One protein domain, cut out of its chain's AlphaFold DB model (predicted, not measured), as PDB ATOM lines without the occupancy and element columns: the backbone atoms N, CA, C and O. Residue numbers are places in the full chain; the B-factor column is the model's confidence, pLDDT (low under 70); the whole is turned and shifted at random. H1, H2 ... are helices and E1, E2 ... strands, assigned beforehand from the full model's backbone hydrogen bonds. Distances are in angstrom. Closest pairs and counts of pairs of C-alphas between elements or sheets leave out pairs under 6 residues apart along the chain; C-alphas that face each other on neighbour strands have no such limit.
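What this domain is: This is residues 2 to 71 and 135 to 150 of the 239 residues of an uncharacterized protein of Nitrosomonas oligotropha (UniProt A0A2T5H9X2). The domain has little regular structure: a small hairpin, E3 and E4, near the middle, hairpin E1 and E2 to one side, and helix H1 leading away from E3, with long loops between. Short H2 ends the last stretch, far from the rest. The 86 printed residues run E1, E2, H1, E3, E4, H2, a mixed class with 32 in named elements and both two-stranded sheets antiparallel; the whole is compact, radius of gyration of the C-alphas 13.7 A, spanning 40 by 30 by 24 A.

How they stand to each other: In the hairpin of E1, residues 2 to 5, and E2, residues 11 to 14, N 4 and O 12 are 2.9 A apart. The closest C-alphas of E2 and E4, residues 67 to 69, are those of Leu 14 and Phe 68, 7.9 A. E4 forms a hairpin with E3, residues 59 to 61; N 60 and O 68 are 2.9 A apart. C-alphas Glu 33 of H1, residues 32 to 45, and Phe 59 are 6.6 A apart, the closest of H1 and E3. In H1 every O i to N i+4 pair is within hydrogen-bond range; H2, residues 147 to 150, is too short for one. H1 and H2 are apart.

Where its parts are: E1 begins at C-alpha 2 (348.167, 144.444, 334.629); H1 is 19.9 A long; H2 ends at C-alpha 150 (382.249, 138.219, 333.839).

The domain as a whole: Residues 72 to 134 are not printed, an 8.5 A gap between C-alphas 71 and 135. The links E2 to H1 and H1 to E3 are long. pLDDT is under 70 in residues 2 to 10 and 51 to 55.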
ATOM      1  N   THR A   2     348.102 145.232 333.396       62.94
ATOM      2  CA  THR A   2     348.167 144.444 334.629       62.94
ATOM      3  C   THR A   2     349.392 144.907 335.401       62.94
ATOM      4  O   THR A   2     350.446 145.122 334.800       62.94
ATOM      5  N   SER A   3     349.248 145.131 336.705       69.12
ATOM      6  CA  SER A   3     350.364 145.542 337.552       69.12
ATOM      7  C   SER A   3     350.790 144.356 338.401       69.12
ATOM      8  O   SER A   3     350.047 143.950 339.291       69.12
ATOM      9  N   GLU A   4     351.965 143.808 338.113       69.00
ATOM     10  CA  GLU A   4     352.544 142.706 338.877       69.00
ATOM     11  C   GLU A   4     353.463 143.267 339.955       69.00
ATOM     12  O   GLU A   4     354.284 144.153 339.703       69.00
ATOM     13  N   ARG A   5     353.302 142.781 341.185       67.56
ATOM     14  CA  ARG A   5     354.142 143.209 342.301       67.56
ATOM     15  C   ARG A   5     355.433 142.396 342.289       67.56
ATOM     16  O   ARG A   5     355.388 141.187 342.502       67.56
ATOM     17  N   ILE A   6     356.559 143.070 342.069       67.94
ATOM     18  CA  ILE A   6     357.887 142.450 342.035       67.94
ATOM     19  C   ILE A   6     358.407 142.253 343.463       67.94
ATOM     20  O   ILE A   6     358.792 141.154 343.846       67.94
ATOM     21  N   ASP A   7     358.340 143.302 344.282       61.91
ATOM     22  CA  ASP A   7     358.704 143.261 345.699       61.91
ATOM     23  C   ASP A   7     357.797 144.190 346.528       61.91
ATOM     24  O   ASP A   7     356.693 144.538 346.109       61.91
ATOM     25  N   ASN A   8     358.191 144.546 347.751       60.47
ATOM     26  CA  ASN A   8     357.345 145.381 348.605       60.47
ATOM     27  C   ASN A   8     357.125 146.805 348.054       60.47
ATOM     28  O   ASN A   8     356.083 147.382 348.368       60.47
ATOM     29  N   ASP A   9     358.032 147.322 347.217       66.50
ATOM     30  CA  ASP A   9     358.052 148.723 346.772       66.50
ATOM     31  C   ASP A   9     358.048 148.897 345.234       66.50
ATOM     32  O   ASP A   9     357.769 149.995 344.743       66.50
ATOM     33  N   HIS A  10     358.283 147.836 344.454       65.44
ATOM     34  CA  HIS A  10     358.361 147.875 342.992       65.44
ATOM     35  C   HIS A  10     357.205 147.122 342.312       65.44
ATOM     36  O   HIS A  10     356.893 145.968 342.618       65.44
ATOM     37  N   PHE A  11     356.594 147.783 341.323       75.50
ATOM     38  CA  PHE A  11     355.506 147.244 340.506       75.50
ATOM     39  C   PHE A  11     355.877 147.287 339.025       75.50
ATOM     40  O   PHE A  11     356.253 148.337 338.501       75.50
ATOM     41  N   LEU A  12     355.704 146.161 338.336       76.69
ATOM     42  CA  LEU A  12     355.825 146.073 336.889       76.69
ATOM     43  C   LEU A  12     354.475 146.381 336.243       76.69
ATOM     44  O   LEU A  12     353.468 145.778 336.603       76.69
ATOM     45  N   SER A  13     354.438 147.283 335.265       77.19
ATOM     46  CA  SER A  13     353.230 147.527 334.471       77.19
ATOM     47  C   SER A  13     353.325 146.813 333.128       77.19
ATOM     48  O   SER A  13     354.031 147.269 332.232       77.19
ATOM     49  N   LEU A  14     352.593 145.710 332.983       81.00
ATOM     50  CA  LEU A  14     352.524 144.954 331.737       81.00
ATOM     51  C   LEU A  14     351.499 145.568 330.785       81.00
ATOM     52  O   LEU A  14     350.372 145.919 331.161       81.00
ATOM     53  N   THR A  15     351.904 145.677 329.523       82.44
ATOM     54  CA  THR A  15     350.997 146.010 328.424       82.44
ATOM     55  C   THR A  15     350.368 144.736 327.869       82.44
ATOM     56  O   THR A  15     350.963 143.666 327.916       82.44
ATOM     57  N   ASP A  16     349.172 144.849 327.294       80.69
ATOM     58  CA  ASP A  16     348.413 143.699 326.777       80.69
ATOM     59  C   ASP A  16     348.923 143.234 325.387       80.69
ATOM     60  O   ASP A  16     348.175 142.685 324.573       80.69
ATOM     61  N   LYS A  17     350.198 143.507 325.075       85.62
ATOM     62  CA  LYS A  17     350.837 143.228 323.787       85.62
ATOM     63  C   LYS A  17     351.661 141.946 323.891       85.62
ATOM     64  O   LYS A  17     352.543 141.840 324.731       85.62
ATOM     65  N   ILE A  18     351.392 140.994 322.999       85.56
ATOM     66  CA  ILE A  18     352.193 139.772 322.864       85.56
ATOM     67  C   ILE A  18     353.184 139.948 321.724       85.56
ATOM     68  O   ILE A  18     352.784 140.218 320.587       85.56
ATOM     69  N   GLU A  19     354.454 139.703 322.026       88.50
ATOM     70  CA  GLU A  19     355.548 139.682 321.065       88.50
ATOM     71  C   GLU A  19     356.330 138.377 321.170       88.50
ATOM     72  O   GLU A  19     356.430 137.772 322.234       88.50
ATOM     73  N   THR A  20     356.876 137.934 320.041       89.62
ATOM     74  CA  THR A  20     357.809 136.813 320.020       89.62
ATOM     75  C   THR A  20     359.213 137.370 320.173       89.62
ATOM     76  O   THR A  20     359.699 138.071 319.286       89.62
ATOM     77  N   VAL A  21     359.855 137.039 321.286       88.69
ATOM     78  CA  VAL A  21     361.251 137.384 321.551       88.69
ATOM     79  C   VAL A  21     362.173 136.268 321.064       88.69
ATOM     80  O   VAL A  21     361.842 135.088 321.151       88.69
ATOM     81  N   GLN A  22     363.324 136.640 320.510       87.56
ATOM     82  CA  GLN A  22     364.369 135.714 320.066       87.56
ATOM     83  C   GLN A  22     365.741 136.304 320.393       87.56
ATOM     84  O   GLN A  22     365.886 137.521 320.482       87.56
ATOM     85  N   GLY A  23     366.750 135.447 320.554       89.12
ATOM     86  CA  GLY A  23     368.126 135.866 320.828       89.12
ATOM     87  C   GLY A  23     368.522 135.719 322.295       89.12
ATOM     88  O   GLY A  23     368.050 134.819 322.984       89.12
ATOM     89  N   ILE A  24     369.440 136.578 322.737       89.94
ATOM     90  CA  ILE A  24     370.013 136.554 324.085       89.94
ATOM     91  C   ILE A  24     369.310 137.620 324.916       89.94
ATOM     92  O   ILE A  24     369.209 138.764 324.480       89.94
ATOM     93  N   TRP A  25     368.852 137.223 326.095       92.38
ATOM     94  CA  TRP A  25     368.116 138.072 327.020       92.38
ATOM     95  C   TRP A  25     368.712 137.951 328.412       92.38
ATOM     96  O   TRP A  25     369.225 136.890 328.780       92.38
ATOM     97  N   ASP A  26     368.633 139.034 329.173       91.38
ATOM     98  CA  ASP A  26     369.019 139.025 330.573       91.38
ATOM     99  C   ASP A  26     367.900 138.467 331.439       91.38
ATOM    100  O   ASP A  26     366.711 138.644 331.157       91.38
ATOM    101  N   LEU A  27     368.303 137.789 332.509       91.94
ATOM    102  CA  LEU A  27     367.395 137.272 333.519       91.94
ATOM    103  C   LEU A  27     367.420 138.232 334.714       91.94
ATOM    104  O   LEU A  27     368.456 138.322 335.373       91.94
ATOM    105  N   PRO A  28     366.320 138.957 334.983       88.50
ATOM    106  CA  PRO A  28     366.262 139.939 336.064       88.50
ATOM    107  C   PRO A  28     366.240 139.311 337.467       88.50
ATOM    108  O   PRO A  28     366.530 140.013 338.431       88.50
ATOM    109  N   LEU A  29     365.944 138.008 337.584       88.94
ATOM    110  CA  LEU A  29     365.882 137.264 338.853       88.94
ATOM    111  C   LEU A  29     364.849 137.842 339.836       88.94
ATOM    112  O   LEU A  29     365.132 138.058 341.008       88.94
ATOM    113  N   ILE A  30     363.653 138.125 339.327       85.50
ATOM    114  CA  ILE A  30     362.511 138.683 340.061       85.50
ATOM    115  C   ILE A  30     361.286 137.753 340.076       85.50
ATOM    116  O   ILE A  30     360.301 138.035 340.763       85.50
ATOM    117  N   GLY A  31     361.307 136.680 339.286       86.38
ATOM    118  CA  GLY A  31     360.212 135.728 339.136       86.38
ATOM    119  C   GLY A  31     360.680 134.276 339.081       86.38
ATOM    120  O   GLY A  31     361.635 133.866 339.739       86.38
ATOM    121  N   ALA A  32     359.968 133.464 338.305       88.00
ATOM    122  CA  ALA A  32     360.218 132.029 338.206       88.00
ATOM    123  C   ALA A  32     361.597 131.682 337.610       88.00
ATOM    124  O   ALA A  32     362.105 130.593 337.863       88.00
ATOM    125  N   GLU A  33     362.236 132.600 336.878       90.12
ATOM    126  CA  GLU A  33     363.598 132.417 336.367       90.12
ATOM    127  C   GLU A  33     364.633 132.220 337.481       90.12
ATOM    128  O   GLU A  33     365.581 131.455 337.299       90.12
ATOM    129  N   GLU A  34     364.452 132.866 338.638       89.75
ATOM    130  CA  GLU A  34     365.343 132.707 339.791       89.75
ATOM    131  C   GLU A  34     365.260 131.276 340.332       89.75
ATOM    132  O   GLU A  34     366.281 130.605 340.495       89.75
ATOM    133  N   LEU A  35     364.032 130.783 340.526       87.00
ATOM    134  CA  LEU A  35     363.767 129.426 341.001       87.00
ATOM    135  C   LEU A  35     364.298 128.375 340.026       87.00
ATOM    136  O   LEU A  35     364.854 127.366 340.454       87.00
ATOM    137  N   ASP A  36     364.175 128.616 338.722       87.31
ATOM    138  CA  ASP A  36     364.710 127.728 337.691       87.31
ATOM    139  C   ASP A  36     366.239 127.663 337.718       87.31
ATOM    140  O   ASP A  36     366.820 126.578 337.589       87.31
ATOM    141  N   ILE A  37     366.910 128.803 337.900       89.06
ATOM    142  CA  ILE A  37     368.367 128.851 338.049       89.06
ATOM    143  C   ILE A  37     368.790 128.124 339.322       89.06
ATOM    144  O   ILE A  37     369.699 127.291 339.268       89.06
ATOM    145  N   GLU A  38     368.130 128.396 340.448       87.94
ATOM    146  CA  GLU A  38     368.423 127.739 341.718       87.94
ATOM    147  C   GLU A  38     368.223 126.226 341.603       87.94
ATOM    148  O   GLU A  38     369.110 125.451 341.958       87.94
ATOM    149  N   HIS A  39     367.105 125.787 341.029       87.06
ATOM    150  CA  HIS A  39     366.817 124.374 340.835       87.06
ATOM    151  C   HIS A  39     367.880 123.686 339.968       87.06
ATOM    152  O   HIS A  39     368.396 122.630 340.345       87.06
ATOM    153  N   ARG A  40     368.279 124.300 338.842       87.31
ATOM    154  CA  ARG A  40     369.370 123.787 337.994       87.31
ATOM    155  C   ARG A  40     370.694 123.731 338.761       87.31
ATOM    156  O   ARG A  40     371.414 122.740 338.648       87.31
ATOM    157  N   TYR A  41     371.006 124.750 339.560       88.06
ATOM    158  CA  TYR A  41     372.204 124.776 340.398       88.06
ATOM    159  C   TYR A  41     372.208 123.648 341.441       88.06
ATOM    160  O   TYR A  41     373.210 122.938 341.570       88.06
ATOM    161  N   GLN A  42     371.094 123.422 342.142       88.75
ATOM    162  CA  GLN A  42     370.972 122.334 343.117       88.75
ATOM    163  C   GLN A  42     371.135 120.966 342.442       88.75
ATOM    164  O   GLN A  42     371.909 120.142 342.922       88.75
ATOM    165  N   ILE A  43     370.503 120.735 341.284       85.94
ATOM    166  CA  ILE A  43     370.682 119.490 340.514       85.94
ATOM    167  C   ILE A  43     372.160 119.265 340.165       85.94
ATOM    168  O   ILE A  43     372.676 118.162 340.348       85.94
ATOM    169  N   LEU A  44     372.855 120.302 339.689       87.88
ATOM    170  CA  LEU A  44     374.265 120.210 339.297       87.88
ATOM    171  C   LEU A  44     375.207 119.974 340.483       87.88
ATOM    172  O   LEU A  44     376.249 119.341 340.320       87.88
ATOM    173  N   THR A  45     374.854 120.471 341.667       90.50
ATOM    174  CA  THR A  45     375.669 120.357 342.887       90.50
ATOM    175  C   THR A  45     375.268 119.186 343.789       90.50
ATOM    176  O   THR A  45     375.907 118.958 344.815       90.50
ATOM    177  N   GLY A  46     374.253 118.405 343.401       88.81
ATOM    178  CA  GLY A  46     373.722 117.298 344.203       88.81
ATOM    179  C   GLY A  46     372.938 117.754 345.438       88.81
ATOM    180  O   GLY A  46     372.836 117.013 346.415       88.81
ATOM    181  N   GLY A  47     372.426 118.983 345.413       86.06
ATOM    182  CA  GLY A  47     371.598 119.564 346.458       86.06
ATOM    183  C   GLY A  47     370.139 119.084 346.438       86.06
ATOM    184  O   GLY A  47     369.746 118.266 345.601       86.06
ATOM    185  N   PRO A  48     369.318 119.552 347.396       82.69
ATOM    186  CA  PRO A  48     367.914 119.170 347.499       82.69
ATOM    187  C   PRO A  48     367.084 119.700 346.323       82.69
ATOM    188  O   PRO A  48     367.370 120.752 345.758       82.69
ATOM    189  N   ALA A  49     366.006 118.987 345.991       73.00
ATOM    190  CA  ALA A  49     365.061 119.440 344.977       73.00
ATOM    191  C   ALA A  49     364.342 120.719 345.439       73.00
ATOM    192  O   ALA A  49     363.756 120.753 346.524       73.00
ATOM    193  N   VAL A  50     364.360 121.749 344.594       71.75
ATOM    194  CA  VAL A  50     363.591 122.981 344.794       71.75
ATOM    195  C   VAL A  50     362.170 122.724 344.296       71.75
ATOM    196  O   VAL A  50     361.962 122.460 343.117       71.75
ATOM    197  N   THR A  51     361.184 122.756 345.195       66.75
ATOM    198  CA  THR A  51     359.763 122.506 344.862       66.75
ATOM    199  C   THR A  51     358.913 123.777 344.832       66.75
ATOM    200  O   THR A  51     357.688 123.696 344.756       66.75
ATOM    201  N   LEU A  52     359.536 124.947 344.973       69.62
ATOM    202  CA  LEU A  52     358.850 126.235 344.926       69.62
ATOM    203  C   LEU A  52     358.425 126.543 343.486       69.62
ATOM    204  O   LEU A  52     359.188 126.330 342.551       69.62
ATOM    205  N   GLN A  53     357.201 127.045 343.322       64.75
ATOM    206  CA  GLN A  53     356.673 127.518 342.043       64.75
ATOM    207  C   GLN A  53     356.427 129.022 342.143       64.75
ATOM    208  O   GLN A  53     355.751 129.485 343.067       64.75
ATOM    209  N   GLY A  54     356.992 129.784 341.208       65.75
ATOM    210  CA  GLY A  54     356.820 131.231 341.139       65.75
ATOM    211  C   GLY A  54     355.432 131.576 340.609       65.75
ATOM    212  O   GLY A  54     355.114 131.271 339.464       65.75
ATOM    213  N   VAL A  55     354.604 132.230 341.426       67.44
ATOM    214  CA  VAL A  55     353.235 132.632 341.032       67.44
ATOM    215  C   VAL A  55     353.253 133.735 339.965       67.44
ATOM    216  O   VAL A  55     352.325 133.847 339.171       67.44
ATOM    217  N   ASN A  56     354.332 134.518 339.916       72.56
ATOM    218  CA  ASN A  56     354.447 135.705 339.069       72.56
ATOM    219  C   ASN A  56     354.922 135.388 337.636       72.56
ATOM    220  O   ASN A  56     355.004 136.289 336.803       72.56
ATOM    221  N   GLY A  57     355.221 134.120 337.339       85.81
ATOM    222  CA  GLY A  57     355.772 133.684 336.057       85.81
ATOM    223  C   GLY A  57     357.233 134.087 335.840       85.81
ATOM    224  O   GLY A  57     357.891 134.607 336.740       85.81
ATOM    225  N   CYS A  58     357.748 133.800 334.646       90.50
ATOM    226  CA  CYS A  58     359.136 134.042 334.252       90.50
ATOM    227  C   CYS A  58     359.299 135.383 333.517       90.50
ATOM    228  O   CYS A  58     358.503 135.702 332.628       90.50
ATOM    229  N   PHE A  59     360.358 136.136 333.824       91.38
ATOM    230  CA  PHE A  59     360.665 137.418 333.180       91.38
ATOM    231  C   PHE A  59     361.997 137.397 332.431       91.38
ATOM    232  O   PHE A  59     362.929 136.679 332.791       91.38
ATOM    233  N   VAL A  60     362.082 138.220 331.387       92.38
ATOM    234  CA  VAL A  60     363.306 138.487 330.629       92.38
ATOM    235  C   VAL A  60     363.456 139.984 330.382       92.38
ATOM    236  O   VAL A  60     362.462 140.706 330.259       92.38
ATOM    237  N   GLN A  61     364.696 140.451 330.293       92.06
ATOM    238  CA  GLN A  61     365.035 141.857 330.106       92.06
ATOM    239  C   GLN A  61     365.931 142.045 328.879       92.06
ATOM    240  O   GLN A  61     366.835 141.250 328.615       92.06
ATOM    241  N   SER A  62     365.639 143.082 328.095       89.69
ATOM    242  CA  SER A  62     366.477 143.502 326.968       89.69
ATOM    243  C   SER A  62     367.621 144.411 327.422       89.69
ATOM    244  O   SER A  62     367.546 145.045 328.474       89.69
ATOM    245  N   ASP A  63     368.619 144.595 326.555       81.88
ATOM    246  CA  ASP A  63     369.689 145.585 326.753       81.88
ATOM    247  C   ASP A  63     369.171 147.038 326.865       81.88
ATOM    248  O   ASP A  63     369.882 147.912 327.354       81.88
ATOM    249  N   ALA A  64     367.945 147.316 326.402       81.06
ATOM    250  CA  ALA A  64     367.300 148.629 326.486       81.06
ATOM    251  C   ALA A  64     366.470 148.813 327.773       81.06
ATOM    252  O   ALA A  64     365.654 149.729 327.848       81.06
ATOM    253  N   GLU A  65     366.643 147.926 328.758       81.00
ATOM    254  CA  GLU A  65     365.884 147.861 330.015       81.00
ATOM    255  C   GLU A  65     364.379 147.567 329.851       81.00
ATOM    256  O   GLU A  65     363.624 147.608 330.823       81.00
ATOM    257  N   GLU A  66     363.924 147.197 328.650       87.56
ATOM    258  CA  GLU A  66     362.552 146.724 328.445       87.56
ATOM    259  C   GLU A  66     362.392 145.313 329.020       87.56
ATOM    260  O   GLU A  66     363.184 144.418 328.711       87.56
ATOM    261  N   MET A  67     361.354 145.116 329.835       89.25
ATOM    262  CA  MET A  67     361.032 143.841 330.473       89.25
ATOM    263  C   MET A  67     359.821 143.179 329.824       89.25
ATOM    264  O   MET A  67     358.814 143.828 329.537       89.25
ATOM    265  N   PHE A  68     359.901 141.861 329.671       90.56
ATOM    266  CA  PHE A  68     358.840 141.024 329.129       90.56
ATOM    267  C   PHE A  68     358.561 139.862 330.079       90.56
ATOM    268  O   PHE A  68     359.483 139.243 330.606       90.56
ATOM    269  N   GLN A  69     357.282 139.544 330.273       91.12
ATOM    270  CA  GLN A  69     356.868 138.316 330.948       91.12
ATOM    271  C   GLN A  69     356.711 137.215 329.899       91.12
ATOM    272  O   GLN A  69     355.932 137.374 328.954       91.12
ATOM    273  N   LEU A  70     357.423 136.104 330.067       92.06
ATOM    274  CA  LEU A  70     357.270 134.942 329.202       92.06
ATOM    275  C   LEU A  70     355.878 134.339 329.379       92.06
ATOM    276  O   LEU A  70     355.340 134.264 330.485       92.06
ATOM    277  N   GLN A  71     355.298 133.918 328.263       91.69
ATOM    278  CA  GLN A  71     353.952 133.373 328.205       91.69
ATOM    279  C   GLN A  71     353.982 131.980 327.582       91.69
ATOM    280  O   GLN A  71     354.674 131.760 326.587       91.69
ATOM    281  N   GLY A 135     355.638 129.140 333.674       87.19
ATOM    282  CA  GLY A 135     356.041 128.678 335.007       87.19
ATOM    283  C   GLY A 135     357.555 128.605 335.215       87.19
ATOM    284  O   GLY A 135     358.000 128.427 336.344       87.19
ATOM    285  N   GLY A 136     358.326 128.746 334.139       88.56
ATOM    286  CA  GLY A 136     359.781 128.718 334.124       88.56
ATOM    287  C   GLY A 136     360.315 129.095 332.743       88.56
ATOM    288  O   GLY A 136     359.577 129.559 331.867       88.56
ATOM    289  N   LEU A 137     361.609 128.891 332.549       90.06
ATOM    290  CA  LEU A 137     362.275 129.068 331.271       90.06
ATOM    291  C   LEU A 137     361.859 127.958 330.291       90.06
ATOM    292  O   LEU A 137     361.713 126.798 330.691       90.06
ATOM    293  N   PRO A 138     361.749 128.266 328.986       88.81
ATOM    294  CA  PRO A 138     361.502 127.262 327.955       88.81
ATOM    295  C   PRO A 138     362.494 126.092 328.033       88.81
ATOM    296  O   PRO A 138     363.671 126.286 328.347       88.81
ATOM    297  N   GLN A 139     362.051 124.871 327.728       83.31
ATOM    298  CA  GLN A 139     362.908 123.676 327.818       83.31
ATOM    299  C   GLN A 139     364.112 123.718 326.865       83.31
ATOM    300  O   GLN A 139     365.147 123.120 327.147       83.31
ATOM    301  N   ASP A 140     363.990 124.436 325.752       85.75
ATOM    302  CA  ASP A 140     365.030 124.652 324.748       85.75
ATOM    303  C   ASP A 140     365.957 125.841 325.070       85.75
ATOM    304  O   ASP A 140     366.882 126.136 324.311       85.75
ATOM    305  N   SER A 141     365.753 126.509 326.210       89.31
ATOM    306  CA  SER A 141     366.605 127.611 326.657       89.31
ATOM    307  C   SER A 141     367.993 127.140 327.107       89.31
ATOM    308  O   SER A 141     368.156 126.186 327.876       89.31
ATOM    309  N   VAL A 142     369.018 127.883 326.687       89.81
ATOM    310  CA  VAL A 142     370.404 127.680 327.122       89.81
ATOM    311  C   VAL A 142     370.832 128.853 327.993       89.81
ATOM    312  O   VAL A 142     370.833 129.998 327.547       89.81
ATOM    313  N   LEU A 143     371.227 128.557 329.232       90.44
ATOM    314  CA  LEU A 143     371.796 129.554 330.133       90.44
ATOM    315  C   LEU A 143     373.240 129.842 329.729       90.44
ATOM    316  O   LEU A 143     374.067 128.933 329.636       90.44
ATOM    317  N   VAL A 144     373.538 131.117 329.508       90.31
ATOM    318  CA  VAL A 144     374.875 131.594 329.160       90.31
ATOM    319  C   VAL A 144     375.241 132.777 330.037       90.31
ATOM    320  O   VAL A 144     374.393 133.593 330.385       90.31
ATOM    321  N   VAL A 145     376.525 132.893 330.362       89.25
ATOM    322  CA  VAL A 145     377.063 134.076 331.035       89.25
ATOM    323  C   VAL A 145     377.794 134.914 329.998       89.25
ATOM    324  O   VAL A 145     378.703 134.431 329.318       89.25
ATOM    325  N   ARG A 146     377.395 136.182 329.854       88.25
ATOM    326  CA  ARG A 146     378.044 137.105 328.919       88.25
ATOM    327  C   ARG A 146     379.453 137.437 329.408       88.25
ATOM    328  O   ARG A 146     379.676 137.689 330.588       88.25
ATOM    329  N   THR A 147     380.408 137.518 328.483       88.25
ATOM    330  CA  THR A 147     381.787 137.918 328.808       88.25
ATOM    331  C   THR A 147     381.848 139.311 329.444       88.25
ATOM    332  O   THR A 147     382.709 139.551 330.282       88.25
ATOM    333  N   ALA A 148     380.931 140.217 329.083       86.12
ATOM    334  CA  ALA A 148     380.790 141.519 329.737       86.12
ATOM    335  C   ALA A 148     380.452 141.370 331.231       86.12
ATOM    336  O   ALA A 148     381.164 141.925 332.059       86.12
ATOM    337  N   ALA A 149     379.471 140.528 331.573       86.06
ATOM    338  CA  ALA A 149     379.092 140.257 332.960       86.06
ATOM    339  C   ALA A 149     380.248 139.650 333.777       86.06
ATOM    340  O   ALA A 149     380.461 140.038 334.923       86.06
ATOM    341  N   LEU A 150     381.045 138.750 333.183       89.25
ATOM    342  CA  LEU A 150     382.249 138.219 333.839       89.25
ATOM    343  C   LEU A 150     383.278 139.318 334.126       89.25
ATOM    344  O   LEU A 150     383.811 139.376 335.228       89.25
TER     345      LEU A 150